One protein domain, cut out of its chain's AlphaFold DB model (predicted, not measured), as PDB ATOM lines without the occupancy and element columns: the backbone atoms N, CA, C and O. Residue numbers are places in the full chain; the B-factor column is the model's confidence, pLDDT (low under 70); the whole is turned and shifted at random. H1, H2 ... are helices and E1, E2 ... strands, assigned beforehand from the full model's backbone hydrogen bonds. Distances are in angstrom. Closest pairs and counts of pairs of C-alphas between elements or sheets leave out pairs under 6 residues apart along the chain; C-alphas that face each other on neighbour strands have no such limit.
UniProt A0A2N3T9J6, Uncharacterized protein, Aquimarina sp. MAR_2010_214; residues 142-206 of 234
ATOM      1  N   GLU A 142      58.171  13.463  37.077       66.06
ATOM      2  CA  GLU A 142      57.324  12.314  37.384       66.06
ATOM      3  C   GLU A 142      57.155  11.366  36.189       66.06
ATOM      4  O   GLU A 142      57.307  10.159  36.348       66.06
ATOM      5  N   LYS A 143      56.925  11.884  34.977       70.19
ATOM      6  CA  LYS A 143      56.846  11.047  33.772       70.19
ATOM      7  C   LYS A 143      58.175  10.394  33.437       70.19
ATOM      8  O   LYS A 143      58.193   9.221  33.087       70.19
ATOM      9  N   GLU A 144      59.277  11.127  33.571       72.62
ATOM     10  CA  GLU A 144      60.620  10.572  33.366       72.62
ATOM     11  C   GLU A 144      60.894   9.417  34.337       72.62
ATOM     12  O   GLU A 144      61.324   8.346  33.911       72.62
ATOM     13  N   LEU A 145      60.536   9.587  35.614       77.56
ATOM     14  CA  LEU A 145      60.629   8.536  36.629       77.56
ATOM     15  C   LEU A 145      59.744   7.325  36.302       77.56
ATOM     16  O   LEU A 145      60.155   6.186  36.531       77.56
ATOM     17  N   MET A 146      58.539   7.546  35.772       80.50
ATOM     18  CA  MET A 146      57.643   6.455  35.384       80.50
ATOM     19  C   MET A 146      58.149   5.708  34.152       80.50
ATOM     20  O   MET A 146      58.116   4.479  34.146       80.50
ATOM     21  N   ILE A 147      58.688   6.414  33.157       79.88
ATOM     22  CA  ILE A 147      59.377   5.794  32.021       79.88
ATOM     23  C   ILE A 147      60.533   4.932  32.536       79.88
ATOM     24  O   ILE A 147      60.597   3.751  32.213       79.88
ATOM     25  N   ASP A 148      61.405   5.477  33.387       82.12
ATOM     26  CA  ASP A 148      62.538   4.731  33.947       82.12
ATOM     27  C   ASP A 148      62.088   3.491  34.719       82.12
ATOM     28  O   ASP A 148      62.705   2.431  34.618       82.12
ATOM     29  N   LYS A 149      60.996   3.599  35.479       83.75
ATOM     30  CA  LYS A 149      60.409   2.474  36.206       83.75
ATOM     31  C   LYS A 149      59.927   1.377  35.258       83.75
ATOM     32  O   LYS A 149      60.214   0.211  35.503       83.75
ATOM     33  N   VAL A 150      59.194   1.732  34.205       82.75
ATOM     34  CA  VAL A 150      58.653   0.757  33.247       82.75
ATOM     35  C   VAL A 150      59.775   0.091  32.457       82.75
ATOM     36  O   VAL A 150      59.760  -1.123  32.304       82.75
ATOM     37  N   LEU A 151      60.790   0.847  32.041       81.19
ATOM     38  CA  LEU A 151      61.954   0.293  31.347       81.19
ATOM     39  C   LEU A 151      62.776  -0.643  32.237       81.19
ATOM     40  O   LEU A 151      63.219  -1.689  31.779       81.19
ATOM     41  N   LYS A 152      62.926  -0.318  33.528       81.31
ATOM     42  CA  LYS A 152      63.540  -1.234  34.501       81.31
ATOM     43  C   LYS A 152      62.752  -2.530  34.652       81.31
ATOM     44  O   LYS A 152      63.376  -3.569  34.775       81.31
ATOM     45  N   LEU A 153      61.418  -2.471  34.656       79.19
ATOM     46  CA  LEU A 153      60.572  -3.671  34.705       79.19
ATOM     47  C   LEU A 153      60.639  -4.480  33.404       79.19
ATOM     48  O   LEU A 153      60.542  -5.697  33.445       79.19
ATOM     49  N   ASN A 154      60.799  -3.820  32.258       74.75
ATOM     50  CA  ASN A 154      60.940  -4.507  30.981       74.75
ATOM     51  C   ASN A 154      62.268  -5.271  30.880       74.75
ATOM     52  O   ASN A 154      62.302  -6.413  30.445       74.75
ATOM     53  N   ASN A 155      63.361  -4.651  31.322       67.56
ATOM     54  CA  ASN A 155      64.711  -5.190  31.143       67.56
ATOM     55  C   ASN A 155      65.105  -6.212  32.232       67.56
ATOM     56  O   ASN A 155      66.289  -6.411  32.501       67.56
ATOM     57  N   THR A 156      64.124  -6.822  32.907       66.81
ATOM     58  CA  THR A 156      64.338  -7.912  33.878       66.81
ATOM     59  C   THR A 156      64.066  -9.303  33.308       66.81
ATOM     60  O   THR A 156      64.186 -10.283  34.039       66.81
ATOM     61  N   THR A 157      63.682  -9.404  32.035       60.03
ATOM     62  CA  THR A 157      63.279 -10.657  31.381       60.03
ATOM     63  C   THR A 157      63.922 -10.776  30.002       60.03
ATOM     64  O   THR A 157      63.860  -9.820  29.233       60.03
ATOM     65  N   ASP A 158      64.473 -11.945  29.674       58.12
ATOM     66  CA  ASP A 158      65.192 -12.186  28.409       58.12
ATOM     67  C   ASP A 158      64.264 -12.421  27.196       58.12
ATOM     68  O   ASP A 158      64.710 -12.374  26.052       58.12
ATOM     69  N   ASP A 159      62.966 -12.641  27.428       54.69
ATOM     70  CA  ASP A 159      62.001 -13.073  26.402       54.69
ATOM     71  C   ASP A 159      61.516 -11.960  25.450       54.69
ATOM     72  O   ASP A 159      60.772 -12.230  24.505       54.69
ATOM     73  N   VAL A 160      61.893 -10.702  25.693       60.47
ATOM     74  CA  VAL A 160      61.458  -9.526  24.920       60.47
ATOM     75  C   VAL A 160      62.661  -8.616  24.670       60.47
ATOM     76  O   VAL A 160      63.517  -8.496  25.548       60.47
ATOM     77  N   PRO A 161      62.758  -7.942  23.503       58.31
ATOM     78  CA  PRO A 161      63.834  -6.996  23.249       58.31
ATOM     79  C   PRO A 161      63.960  -5.975  24.384       58.31
ATOM     80  O   PRO A 161      63.011  -5.252  24.711       58.31
ATOM     81  N   ASN A 162      65.160  -5.918  24.966       64.00
ATOM     82  CA  ASN A 162      65.528  -4.900  25.937       64.00
ATOM     83  C   ASN A 162      65.273  -3.525  25.325       64.00
ATOM     84  O   ASN A 162      65.874  -3.155  24.312       64.00
ATOM     85  N   ILE A 163      64.376  -2.760  25.943       63.03
ATOM     86  CA  ILE A 163      64.092  -1.418  25.471       63.03
ATOM     87  C   ILE A 163      65.239  -0.512  25.910       63.03
ATOM     88  O   ILE A 163      65.361  -0.153  27.086       63.03
ATOM     89  N   ASP A 164      66.033  -0.084  24.935       59.59
ATOM     90  CA  ASP A 164      66.947   1.040  25.073       59.59
ATOM     91  C   ASP A 164      66.312   2.313  24.489       59.59
ATOM     92  O   ASP A 164      65.948   2.368  23.309       59.59
ATOM     93  N   LYS A 165      66.222   3.367  25.312       57.75
ATOM     94  CA  LYS A 165      65.758   4.703  24.894       57.75
ATOM     95  C   LYS A 165      66.569   5.273  23.727       57.75
ATOM     96  O   LYS A 165      66.074   6.160  23.039       57.75
ATOM     97  N   SER A 166      67.816   4.831  23.555       54.94
ATOM     98  CA  SER A 166      68.733   5.332  22.531       54.94
ATOM     99  C   SER A 166      68.524   4.692  21.153       54.94
ATOM    100  O   SER A 166      68.839   5.317  20.141       54.94
ATOM    101  N   ILE A 167      67.959   3.481  21.105       52.16
ATOM    102  CA  ILE A 167      67.827   2.673  19.880       52.16
ATOM    103  C   ILE A 167      66.409   2.767  19.304       52.16
ATOM    104  O   ILE A 167      66.220   2.769  18.088       52.16
ATOM    105  N   TYR A 168      65.397   2.887  20.164       56.22
ATOM    106  CA  TYR A 168      63.998   2.884  19.751       56.22
ATOM    107  C   TYR A 168      63.409   4.296  19.749       56.22
ATOM    108  O   TYR A 168      63.285   4.945  20.785       56.22
ATOM    109  N   THR A 169      63.007   4.765  18.567       58.00
ATOM    110  CA  THR A 169      62.541   6.144  18.340       58.00
ATOM    111  C   THR A 169      61.029   6.334  18.457       58.00
ATOM    112  O   THR A 169      60.559   7.454  18.296       58.00
ATOM    113  N   ASN A 170      60.260   5.272  18.731       70.50
ATOM    114  CA  ASN A 170      58.793   5.312  18.770       70.50
ATOM    115  C   ASN A 170      58.224   4.307  19.784       70.50
ATOM    116  O   ASN A 170      57.591   3.323  19.398       70.50
ATOM    117  N   ILE A 171      58.462   4.526  21.075       77.31
ATOM    118  CA  ILE A 171      57.873   3.694  22.135       77.31
ATOM    119  C   ILE A 171      56.683   4.419  22.746       77.31
ATOM    120  O   ILE A 171      56.777   5.597  23.087       77.31
ATOM    121  N   ILE A 172      55.575   3.712  22.936       79.25
ATOM    122  CA  ILE A 172      54.403   4.206  23.655       79.25
ATOM    123  C   ILE A 172      54.149   3.297  24.849       79.25
ATOM    124  O   ILE A 172      53.941   2.096  24.698       79.25
ATOM    125  N   ILE A 173      54.124   3.895  26.034       83.38
ATOM    126  CA  ILE A 173      53.786   3.265  27.302       83.38
ATOM    127  C   ILE A 173      52.442   3.839  27.747       83.38
ATOM    128  O   ILE A 173      52.346   5.015  28.100       83.38
ATOM    129  N   ARG A 174      51.401   3.009  27.746       84.69
ATOM    130  CA  ARG A 174      50.065   3.362  28.243       84.69
ATOM    131  C   ARG A 174      49.859   2.719  29.603       84.69
ATOM    132  O   ARG A 174      49.856   1.496  29.728       84.69
ATOM    133  N   GLU A 175      49.697   3.533  30.631       83.50
ATOM    134  CA  GLU A 175      49.394   3.041  31.963       83.50
ATOM    135  C   GLU A 175      47.917   2.643  32.066       83.50
ATOM    136  O   GLU A 175      47.017   3.418  31.757       83.50
ATOM    137  N   GLN A 176      47.675   1.423  32.540       88.69
ATOM    138  CA  GLN A 176      46.358   0.898  32.882       88.69
ATOM    139  C   GLN A 176      46.266   0.664  34.388       88.69
ATOM    140  O   GLN A 176      47.261   0.767  35.109       88.69
ATOM    141  N   LYS A 177      45.076   0.354  34.903       88.06
ATOM    142  CA  LYS A 177      44.867   0.152  36.347       88.06
ATOM    143  C   LYS A 177      45.828  -0.888  36.946       88.06
ATOM    144  O   LYS A 177      46.375  -0.676  38.027       88.06
ATOM    145  N   ASP A 178      46.056  -1.987  36.239       90.81
ATOM    146  CA  ASP A 178      46.784  -3.175  36.700       90.81
ATOM    147  C   ASP A 178      48.059  -3.495  35.898       90.81
ATOM    148  O   ASP A 178      48.928  -4.217  36.396       90.81
ATOM    149  N   HIS A 179      48.222  -2.914  34.709       91.69
ATOM    150  CA  HIS A 179      49.359  -3.171  33.824       91.69
ATOM    151  C   HIS A 179      49.856  -1.907  33.107       91.69
ATOM    152  O   HIS A 179      49.247  -0.841  33.190       91.69
ATOM    153  N   TYR A 180      50.985  -2.025  32.414       89.00
ATOM    154  CA  TYR A 180      51.417  -1.088  31.381       89.00
ATOM    155  C   TYR A 180      51.280  -1.778  30.028       89.00
ATOM    156  O   TYR A 180      51.779  -2.887  29.875       89.00
ATOM    157  N   ALA A 181      50.610  -1.150  29.065       88.44
ATOM    158  CA  ALA A 181      50.589  -1.608  27.682       88.44
ATOM    159  C   ALA A 181      51.702  -0.900  26.905       88.44
ATOM    160  O   ALA A 181      51.799   0.331  26.932       88.44
ATOM    161  N   ILE A 182      52.538  -1.682  26.238       85.94
ATOM    162  CA  ILE A 182      53.723  -1.225  25.524       85.94
ATOM    163  C   ILE A 182      53.519  -1.447  24.035       85.94
ATOM    164  O   ILE A 182      53.018  -2.484  23.612       85.94
ATOM    165  N   GLN A 183      53.912  -0.451  23.253       81.88
ATOM    166  CA  GLN A 183      53.947  -0.499  21.801       81.88
ATOM    167  C   GLN A 183      55.294   0.051  21.338       81.88
ATOM    168  O   GLN A 183      55.681   1.148  21.745       81.88
ATOM    169  N   ILE A 184      55.994  -0.688  20.483       78.06
ATOM    170  CA  ILE A 184      57.288  -0.303  19.918       78.06
ATOM    171  C   ILE A 184      57.154  -0.255  18.397       78.06
ATOM    172  O   ILE A 184      56.834  -1.264  17.780       78.06
ATOM    173  N   GLY A 185      57.434   0.901  17.790       69.31
ATOM    174  CA  GLY A 185      57.371   1.094  16.338       69.31
ATOM    175  C   GLY A 185      56.014   1.598  15.827       69.31
ATOM    176  O   GLY A 185      55.018   1.624  16.551       69.31
ATOM    177  N   SER A 186      55.994   2.051  14.568       57.00
ATOM    178  CA  SER A 186      54.843   2.723  13.940       57.00
ATOM    179  C   SER A 186      54.089   1.852  12.931       57.00
ATOM    180  O   SER A 186      52.868   1.775  13.005       57.00
ATOM    181  N   SER A 187      54.787   1.198  11.999       56.78
ATOM    182  CA  SER A 187      54.133   0.491  10.882       56.78
ATOM    183  C   SER A 187      53.727  -0.948  11.207       56.78
ATOM    184  O   SER A 187      52.705  -1.419  10.723       56.78
ATOM    185  N   TYR A 188      54.522  -1.636  12.025       62.88
ATOM    186  CA  TYR A 188      54.305  -3.026  12.435       62.88
ATOM    187  C   TYR A 188      54.756  -3.150  13.886       62.88
ATOM    188  O   TYR A 188      55.906  -3.510  14.147       62.88
ATOM    189  N   PRO A 189      53.919  -2.689  14.826       74.06
ATOM    190  CA  PRO A 189      54.365  -2.525  16.188       74.06
ATOM    191  C   PRO A 189      54.557  -3.874  16.873       74.06
ATOM    192  O   PRO A 189      53.719  -4.762  16.744       74.06
ATOM    193  N   ILE A 190      55.617  -3.981  17.671       75.75
ATOM    194  CA  ILE A 190      55.691  -4.997  18.721       75.75
ATOM    195  C   ILE A 190      54.836  -4.489  19.878       75.75
ATOM    196  O   ILE A 190      55.027  -3.352  20.330       75.75
ATOM    197  N   THR A 191      53.904  -5.302  20.362       84.94
ATOM    198  CA  THR A 191      53.029  -4.935  21.480       84.94
ATOM    199  C   THR A 191      53.030  -5.986  22.569       84.94
ATOM    200  O   THR A 191      53.072  -7.174  22.283       84.94
ATOM    201  N   TYR A 192      52.982  -5.551  23.824       86.62
ATOM    202  CA  TYR A 192      52.871  -6.444  24.977       86.62
ATOM    203  C   TYR A 192      52.421  -5.684  26.221       86.62
ATOM    204  O   TYR A 192      52.284  -4.457  26.217       86.62
ATOM    205  N   LYS A 193      52.182  -6.414  27.309       91.25
ATOM    206  CA  LYS A 193      51.758  -5.861  28.593       91.25
ATOM    207  C   LYS A 193      52.711  -6.265  29.712       91.25
ATOM    208  O   LYS A 193      53.234  -7.370  29.717       91.25
ATOM    209  N   ILE A 194      52.889  -5.370  30.683       88.38
ATOM    210  CA  ILE A 194      53.701  -5.579  31.891       88.38
ATOM    211  C   ILE A 194      52.806  -5.438  33.124       88.38
ATOM    212  O   ILE A 194      52.271  -4.353  33.376       88.38
ATOM    213  N   LYS A 195      52.645  -6.487  33.938       89.06
ATOM    214  CA  LYS A 195      51.887  -6.393  35.203       89.06
ATOM    215  C   LYS A 195      52.598  -5.453  36.181       89.06
ATOM    216  O   LYS A 195      53.761  -5.658  36.512       89.06
ATOM    217  N   LYS A 196      51.891  -4.470  36.754       88.31
ATOM    218  CA  LYS A 196      52.505  -3.463  37.651       88.31
ATOM    219  C   LYS A 196      53.131  -4.041  38.919       88.31
ATOM    220  O   LYS A 196      54.085  -3.467  39.437       88.31
ATOM    221  N   LYS A 197      52.529  -5.103  39.464       85.50
ATOM    222  CA  LYS A 197      52.947  -5.713  40.736       85.50
ATOM    223  C   LYS A 197      54.087  -6.708  40.559       85.50
ATOM    224  O   LYS A 197      55.015  -6.679  41.355       85.50
ATOM    225  N   SER A 198      53.979  -7.595  39.572       84.50
ATOM    226  CA  SER A 198      54.939  -8.683  39.375       84.50
ATOM    227  C   SER A 198      56.040  -8.355  38.371       84.50
ATOM    228  O   SER A 198      57.056  -9.033  38.386       84.50
ATOM    229  N   GLY A 199      55.854  -7.358  37.498       79.81
ATOM    230  CA  GLY A 199      56.747  -7.126  36.357       79.81
ATOM    231  C   GLY A 199      56.593  -8.159  35.236       79.81
ATOM    232  O   GLY A 199      57.282  -8.070  34.234       79.81
ATOM    233  N   GLU A 200      55.678  -9.120  35.388       84.44
ATOM    234  CA  GLU A 200      55.466 -10.208  34.433       84.44
ATOM    235  C   GLU A 200      54.959  -9.677  33.087       84.44
ATOM    236  O   GLU A 200      53.988  -8.905  33.044       84.44
ATOM    237  N   LEU A 201      55.610 -10.128  32.014       85.06
ATOM    238  CA  LEU A 201      55.250  -9.836  30.632       85.06
ATOM    239  C   LEU A 201      54.178 -10.806  30.129       85.06
ATOM    240  O   LEU A 201      54.225 -11.999  30.422       85.06
ATOM    241  N   TYR A 202      53.206 -10.299  29.374       86.44
ATOM    242  CA  TYR A 202      52.138 -11.106  28.777       86.44
ATOM    243  C   TYR A 202      51.518 -10.415  27.555       86.44
ATOM    244  O   TYR A 202      51.805  -9.247  27.284       86.44
ATOM    245  N   ASP A 203      50.664 -11.144  26.828       86.25
ATOM    246  CA  ASP A 203      50.014 -10.696  25.585       86.25
ATOM    247  C   ASP A 203      51.025 -10.144  24.562       86.25
ATOM    248  O   ASP A 203      50.835  -9.065  24.005       86.25
ATOM    249  N   TYR A 204      52.142 -10.858  24.384       83.75
ATOM    250  CA  TYR A 204      53.212 -10.464  23.472       83.75
ATOM    251  C   TYR A 204      52.861 -10.795  22.020       83.75
ATOM    252  O   TYR A 204      52.648 -11.957  21.670       83.75
ATOM    253  N   GLU A 205      52.873  -9.767  21.179       81.62
ATOM    254  CA  GLU A 205      52.687  -9.840  19.737       81.62
ATOM    255  C   GLU A 205      53.879  -9.158  19.053       81.62
ATOM    256  O   GLU A 205      54.101  -7.956  19.215       81.62
ATOM    257  N   ASP A 206      54.643  -9.933  18.285       77.00
ATOM    258  CA  ASP A 206      55.713  -9.433  17.422       77.00
ATOM    259  C   ASP A 206      55.528 -10.011  16.013       77.00
ATOM    260  O   ASP A 206      55.770 -11.204  15.805       77.00
TER     261      ASP A 206
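What this domain is: This is residues 142 to 206 of the 234 residues of an uncharacterized protein of Aquimarina sp. MAR_2010_214 (UniProt A0A2N3T9J6). A twisted slab of four antiparallel strands has one helix, H1, crossing one of its faces, while the other face is bare of named helices. On the helix's side, a long loop of residues 155 to 170 leads from H1 back to the first strand. The printed part has 65 residues with one named helix and four named strands, in the order H1, E1, E2, E3, E4; the sheet's order is E1, E2, E3, E4, and the class is mixed, helices and strands. The whole is compact and rounded, with a radius of gyration of the C-alphas of 10.9 A and spans of 30 by 25 by 22 A.

Where its parts are: Begin with the sheet: find C-alpha 171 at (57.873, 3.694, 22.135), where E1, residues 171 to 175, sets out for 13.0 A. E2, residues 179 to 184, covers 16.3 A, and E3, residues 190 to 195, covers 17.0 A. E4, residues 201 to 205, is 11.2 A long and ends at C-alpha 205, at (52.687, -9.840, 19.737). Now go back to C-alpha 142 at (57.324, 12.314, 37.384); from there H1, residues 142 to 154, runs 18.4 A.

How they stand to each other: The four strands form a meander, each strand the antiparallel neighbour of the one before, and E1 and E4 are the edge strands. In the hairpin of E1 and E2, look at N 172 and O 183, within hydrogen-bond range at 2.8 A. In the hairpin of E2 and E3, N 182 and O 192 are 2.8 A apart. In the hairpin of E3 and E4, N 193 and O 202 are 2.9 A apart. E1 and E4 are apart. From edge to edge the strands' lines turn by 51 degrees. H1 is on the sheet at a height of 9.8 A, making two layers, a helix on one face of a sheet. It lies over E1, and only just over E2 and E3, with 3 C-alphas falling on each. On the local plane its line and that of E1 stand at 76 degrees, across the strands. The closest C-alphas of H1 and E1 are those of Ile 147 and Ile 173, 7.7 A apart; those of H1 and E3 are Asn 154 and Ile 194, at 7.4 A. In H1 every O i to N i+4 pair is within hydrogen-bond range.

The domain as a whole: The two C-alphas farthest apart, those of Ser 187 and Lys 197, are 30.5 A from each other. The printed part has no cut. The link from H1 to E1, 16 residues, is long; the three links between the strands are tight. The mean pLDDT of the printed part is 75.7, and you will find values under 70 at residue 142, residues 155 to 169 and residues 185 to 188.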